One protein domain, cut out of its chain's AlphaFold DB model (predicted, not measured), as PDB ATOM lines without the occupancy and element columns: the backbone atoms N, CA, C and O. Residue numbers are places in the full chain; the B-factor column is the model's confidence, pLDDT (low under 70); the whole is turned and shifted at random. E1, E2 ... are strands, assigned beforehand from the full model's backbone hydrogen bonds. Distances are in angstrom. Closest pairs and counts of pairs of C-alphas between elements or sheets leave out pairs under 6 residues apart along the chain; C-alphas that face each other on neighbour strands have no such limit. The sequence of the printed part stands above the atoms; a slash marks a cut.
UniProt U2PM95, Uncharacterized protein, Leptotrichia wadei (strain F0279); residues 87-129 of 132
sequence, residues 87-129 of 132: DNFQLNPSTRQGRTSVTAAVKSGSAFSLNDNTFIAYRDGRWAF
ATOM      1  N   ASP A  87      46.306  30.455  13.630       79.75
ATOM      2  CA  ASP A  87      47.330  29.870  14.502       79.75
ATOM      3  C   ASP A  87      47.943  28.569  13.954       79.75
ATOM      4  O   ASP A  87      49.029  28.151  14.371       79.75
ATOM      5  N   ASN A  88      47.261  27.926  13.004       87.56
ATOM      6  CA  ASN A  88      47.725  26.718  12.329       87.56
ATOM      7  C   ASN A  88      48.504  27.001  11.045       87.56
ATOM      8  O   ASN A  88      49.004  26.061  10.427       87.56
ATOM      9  N   PHE A  89      48.627  28.272  10.669       89.31
ATOM     10  CA  PHE A  89      49.400  28.731   9.525       89.31
ATOM     11  C   PHE A  89      50.683  29.430   9.981       89.31
ATOM     12  O   PHE A  89      50.941  29.593  11.177       89.31
ATOM     13  N   GLN A  90      51.526  29.815   9.025       88.62
ATOM     14  CA  GLN A  90      52.753  30.541   9.324       88.62
ATOM     15  C   GLN A  90      52.435  31.957   9.814       88.62
ATOM     16  O   GLN A  90      51.901  32.784   9.072       88.62
ATOM     17  N   LEU A  91      52.830  32.226  11.057       86.56
ATOM     18  CA  LEU A  91      52.737  33.528  11.705       86.56
ATOM     19  C   LEU A  91      54.130  34.109  11.928       86.56
ATOM     20  O   LEU A  91      55.034  33.408  12.399       86.56
ATOM     21  N   ASN A  92      54.283  35.397  11.630       81.44
ATOM     22  CA  ASN A  92      55.499  36.149  11.902       81.44
ATOM     23  C   ASN A  92      55.176  37.480  12.614       81.44
ATOM     24  O   ASN A  92      54.533  38.333  11.996       81.44
ATOM     25  N   PRO A  93      55.616  37.680  13.871       76.81
ATOM     26  CA  PRO A  93      56.271  36.693  14.740       76.81
ATOM     27  C   PRO A  93      55.298  35.586  15.191       76.81
ATOM     28  O   PRO A  93      54.096  35.812  15.306       76.81
ATOM     29  N   SER A  94      55.805  34.379  15.467       73.31
ATOM     30  CA  SER A  94      54.964  33.240  15.896       73.31
ATOM     31  C   SER A  94      54.373  33.410  17.300       73.31
ATOM     32  O   SER A  94      53.369  32.791  17.643       73.31
ATOM     33  N   THR A  95      54.985  34.262  18.116       70.56
ATOM     34  CA  THR A  95      54.448  34.728  19.393       70.56
ATOM     35  C   THR A  95      54.671  36.226  19.443       70.56
ATOM     36  O   THR A  95      55.797  36.691  19.260       70.56
ATOM     37  N   ARG A  96      53.600  36.993  19.641       63.56
ATOM     38  CA  ARG A  96      53.700  38.448  19.710       63.56
ATOM     39  C   ARG A  96      54.466  38.846  20.969       63.56
ATOM     40  O   ARG A  96      54.120  38.432  22.070       63.56
ATOM     41  N   GLN A  97      55.506  39.651  20.788       70.38
ATOM     42  CA  GLN A  97      56.210  40.323  21.872       70.38
ATOM     43  C   GLN A  97      55.874  41.815  21.784       70.38
ATOM     44  O   GLN A  97      56.158  42.463  20.773       70.38
ATOM     45  N   GLY A  98      55.216  42.350  22.815       69.00
ATOM     46  CA  GLY A  98      54.794  43.752  22.859       69.00
ATOM     47  C   GLY A  98      53.832  44.136  21.726       69.00
ATOM     48  O   GLY A  98      52.960  43.367  21.341       69.00
ATOM     49  N   ARG A  99      53.999  45.332  21.153       68.31
ATOM     50  CA  ARG A  99      53.092  45.898  20.131       68.31
ATOM     51  C   ARG A  99      53.447  45.528  18.683       68.31
ATOM     52  O   ARG A  99      53.105  46.255  17.756       68.31
ATOM     53  N   THR A 100      54.178  44.437  18.477       67.94
ATOM     54  CA  THR A 100      54.661  44.064  17.140       67.94
ATOM     55  C   THR A 100      53.512  43.525  16.288       67.94
ATOM     56  O   THR A 100      52.848  42.566  16.686       67.94
ATOM     57  N   SER A 101      53.284  44.115  15.112       70.94
ATOM     58  CA  SER A 101      52.280  43.630  14.159       70.94
ATOM     59  C   SER A 101      52.574  42.187  13.749       70.94
ATOM     60  O   SER A 101      53.716  41.833  13.450       70.94
ATOM     61  N   VAL A 102      51.533  41.355  13.725       77.25
ATOM     62  CA  VAL A 102      51.635  39.952  13.318       77.25
ATOM     63  C   VAL A 102      51.197  39.831  11.868       77.25
ATOM     64  O   VAL A 102      50.132  40.303  11.479       77.25
ATOM     65  N   THR A 103      52.015  39.171  11.064       82.19
ATOM     66  CA  THR A 103      51.681  38.805   9.689       82.19
ATOM     67  C   THR A 103      51.308  37.336   9.630       82.19
ATOM     68  O   THR A 103      51.955  36.493  10.259       82.19
ATOM     69  N   ALA A 104      50.264  37.028   8.866       85.19
ATOM     70  CA  ALA A 104      49.868  35.665   8.563       85.19
ATOM     71  C   ALA A 104      50.134  35.391   7.084       85.19
ATOM     72  O   ALA A 104      49.664  36.115   6.204       85.19
ATOM     73  N   ALA A 105      50.873  34.326   6.804       87.88
ATOM     74  CA  ALA A 105      50.918  33.743   5.475       87.88
ATOM     75  C   ALA A 105      49.994  32.535   5.493       87.88
ATOM     76  O   ALA A 105      50.208  31.655   6.315       87.88
ATOM     77  N   VAL A 106      48.978  32.499   4.626       87.62
ATOM     78  CA  VAL A 106      48.045  31.358   4.498       87.62
ATOM     79  C   VAL A 106      48.359  30.571   3.235       87.62
ATOM     80  O   VAL A 106      48.617  29.371   3.286       87.62
ATOM     81  N   LYS A 107      48.373  31.253   2.089       90.12
ATOM     82  CA  LYS A 107      48.849  30.694   0.826       90.12
ATOM     83  C   LYS A 107      50.347  30.956   0.705       90.12
ATOM     84  O   LYS A 107      50.820  32.054   1.006       90.12
ATOM     85  N   SER A 108      51.090  29.946   0.271       86.12
ATOM     86  CA  SER A 108      52.540  30.027   0.111       86.12
ATOM     87  C   SER A 108      52.921  31.200  -0.796       86.12
ATOM     88  O   SER A 108      52.402  31.326  -1.905       86.12
ATOM     89  N   GLY A 109      53.821  32.063  -0.317       83.25
ATOM     90  CA  GLY A 109      54.275  33.256  -1.041       83.25
ATOM     91  C   GLY A 109      53.384  34.495  -0.892       83.25
ATOM     92  O   GLY A 109      53.722  35.536  -1.444       83.25
ATOM     93  N   SER A 110      52.281  34.421  -0.140       84.06
ATOM     94  CA  SER A 110      51.438  35.581   0.172       84.06
ATOM     95  C   SER A 110      51.255  35.731   1.677       84.06
ATOM     96  O   SER A 110      50.727  34.827   2.330       84.06
ATOM     97  N   ALA A 111      51.667  36.879   2.210       82.12
ATOM     98  CA  ALA A 111      51.448  37.267   3.595       82.12
ATOM     99  C   ALA A 111      50.582  38.527   3.649       82.12
ATOM    100  O   ALA A 111      50.702  39.402   2.793       82.12
ATOM    101  N   PHE A 112      49.726  38.619   4.661       79.50
ATOM    102  CA  PHE A 112      48.965  39.826   4.963       79.50
ATOM    103  C   PHE A 112      49.164  40.216   6.425       79.50
ATOM    104  O   PHE A 112      49.377  39.363   7.293       79.50
ATOM    105  N   SER A 113      49.141  41.523   6.685       77.75
ATOM    106  CA  SER A 113      49.242  42.058   8.040       77.75
ATOM    107  C   SER A 113      47.900  41.928   8.747       77.75
ATOM    108  O   SER A 113      46.864  42.287   8.182       77.75
ATOM    109  N   LEU A 114      47.919  41.416   9.975       73.75
ATOM    110  CA  LEU A 114      46.761  41.435  10.856       73.75
ATOM    111  C   LEU A 114      46.692  42.835  11.477       73.75
ATOM    112  O   LEU A 114      47.645  43.282  12.116       73.75
ATOM    113  N   ASN A 115      45.595  43.548  11.228       67.62
ATOM    114  CA  ASN A 115      45.366  44.884  11.778       67.62
ATOM    115  C   ASN A 115      44.753  44.809  13.188       67.62
ATOM    116  O   ASN A 115      44.316  43.746  13.627       67.62
ATOM    117  N   ASP A 116      44.650  45.954  13.864       63.53
ATOM    118  CA  ASP A 116      44.121  46.051  15.236       63.53
ATOM    119  C   ASP A 116      42.644  45.617  15.364       63.53
ATOM    120  O   ASP A 116      42.170  45.307  16.456       63.53
ATOM    121  N   ASN A 117      41.926  45.515  14.239       62.78
ATOM    122  CA  ASN A 117      40.545  45.031  14.174       62.78
ATOM    123  C   ASN A 117      40.445  43.512  13.940       62.78
ATOM    124  O   ASN A 117      39.343  42.963  13.912       62.78
ATOM    125  N   THR A 118      41.568  42.816  13.745       63.97
ATOM    126  CA  THR A 118      41.582  41.369  13.512       63.97
ATOM    127  C   THR A 118      41.596  40.627  14.840       63.97
ATOM    128  O   THR A 118      42.476  40.860  15.660       63.97
ATOM    129  N   PHE A 119      40.657  39.704  15.053       61.84
ATOM    130  CA  PHE A 119      40.591  38.904  16.274       61.84
ATOM    131  C   PHE A 119      40.772  37.410  15.999       61.84
ATOM    132  O   PHE A 119      40.340  36.894  14.968       61.84
ATOM    133  N   ILE A 120      41.408  36.702  16.935       64.19
ATOM    134  CA  ILE A 120      41.498  35.236  16.915       64.19
ATOM    135  C   ILE A 120      40.415  34.703  17.847       64.19
ATOM    136  O   ILE A 120      40.442  34.967  19.048       64.19
ATOM    137  N   ALA A 121      39.462  33.958  17.289       59.66
ATOM    138  CA  ALA A 121      38.458  33.234  18.056       59.66
ATOM    139  C   ALA A 121      38.938  31.798  18.302       59.66
ATOM    140  O   ALA A 121      39.136  31.019  17.367       59.66
ATOM    141  N   TYR A 122      39.127  31.452  19.569       60.62
ATOM    142  CA  TYR A 122      39.452  30.108  20.013       60.62
ATOM    143  C   TYR A 122      38.178  29.273  20.171       60.62
ATOM    144  O   TYR A 122      37.089  29.772  20.456       60.62
ATOM    145  N   ARG A 123      38.322  27.954  20.012       50.56
ATOM    146  CA  ARG A 123      37.213  26.988  20.097       50.56
ATOM    147  C   ARG A 123      36.529  26.953  21.473       50.56
ATOM    148  O   ARG A 123      35.397  26.499  21.572       50.56
ATOM    149  N   ASP A 124      37.205  27.414  22.519       66.00
ATOM    150  CA  ASP A 124      36.690  27.495  23.890       66.00
ATOM    151  C   ASP A 124      35.920  28.797  24.183       66.00
ATOM    152  O   ASP A 124      35.616  29.090  25.336       66.00
ATOM    153  N   GLY A 125      35.598  29.578  23.147       54.25
ATOM    154  CA  GLY A 125      34.835  30.819  23.274       54.25
ATOM    155  C   GLY A 125      35.679  32.021  23.688       54.25
ATOM    156  O   GLY A 125      35.149  33.130  23.777       54.25
ATOM    157  N   ARG A 126      36.990  31.845  23.894       63.50
ATOM    158  CA  ARG A 126      37.904  32.971  24.075       63.50
ATOM    159  C   ARG A 126      38.109  33.663  22.736       63.50
ATOM    160  O   ARG A 126      38.365  33.021  21.723       63.50
ATOM    161  N   TRP A 127      38.030  34.980  22.731       48.41
ATOM    162  CA  TRP A 127      38.394  35.799  21.586       48.41
ATOM    163  C   TRP A 127      39.434  36.814  22.038       48.41
ATOM    164  O   TRP A 127      39.313  37.411  23.105       48.41
ATOM    165  N   ALA A 128      40.485  36.973  21.242       52.34
ATOM    166  CA  ALA A 128      41.482  38.013  21.441       52.34
ATOM    167  C   ALA A 128      41.314  39.034  20.318       52.34
ATOM    168  O   ALA A 128      41.525  38.674  19.161       52.34
ATOM    169  N   PHE A 129      40.902  40.265  20.642       39.53
ATOM    170  CA  PHE A 129      40.927  41.384  19.693       39.53
ATOM    171  C   PHE A 129      42.358  41.695  19.262       39.53
ATOM    172  O   PHE A 129      43.302  41.406  19.992       39.53
TER     173      PHE A 129
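What this domain is: This is residues 87 to 129 of the 132 residues of an uncharacterized protein of Leptotrichia wadei (strain F0279) (UniProt U2PM95). With little regular structure, this is a small sheet of three short strands, E1, E2 and E3, and a long tail, residues 114 to 129, that runs away from it and folds back on itself, residues 120 to 121 pairing antiparallel with 127 to 128. The printed part has 43 residues, all strand in class with 9 in named strands, order E1 E2 E3, a meander, each strand the antiparallel neighbour of the one before. It is only just compact, close to loose, radius of gyration of the C-alphas 10.9 A, spanning 31 by 22 by 18 A.

How they stand to each other: Inner strand E2, residues 103 to 105, forms a hairpin with edge strand E1, residues 90 to 92, at 157 degrees; N 103 and O 92 are 2.8 A apart, within hydrogen-bond range. E2 forms another with edge strand E3, residues 111 to 113, at 155 degrees; N 112 and O 104 are 2.9 A apart, within hydrogen-bond range.

Where its parts are: E1 (6.8 A) begins at C-alpha 90 (52.753, 30.541, 9.324). E2 measures 6.6 A. E3 (6.9 A) ends at C-alpha 113 (49.242, 42.058, 8.040).

The domain as a whole: The two farthest C-alphas, of Gly 109 and Gly 125, are 31.2 A apart. The printed part has no cut and no long link. Residues 96, 98 to 100 and 115 to 129 have pLDDT under 70.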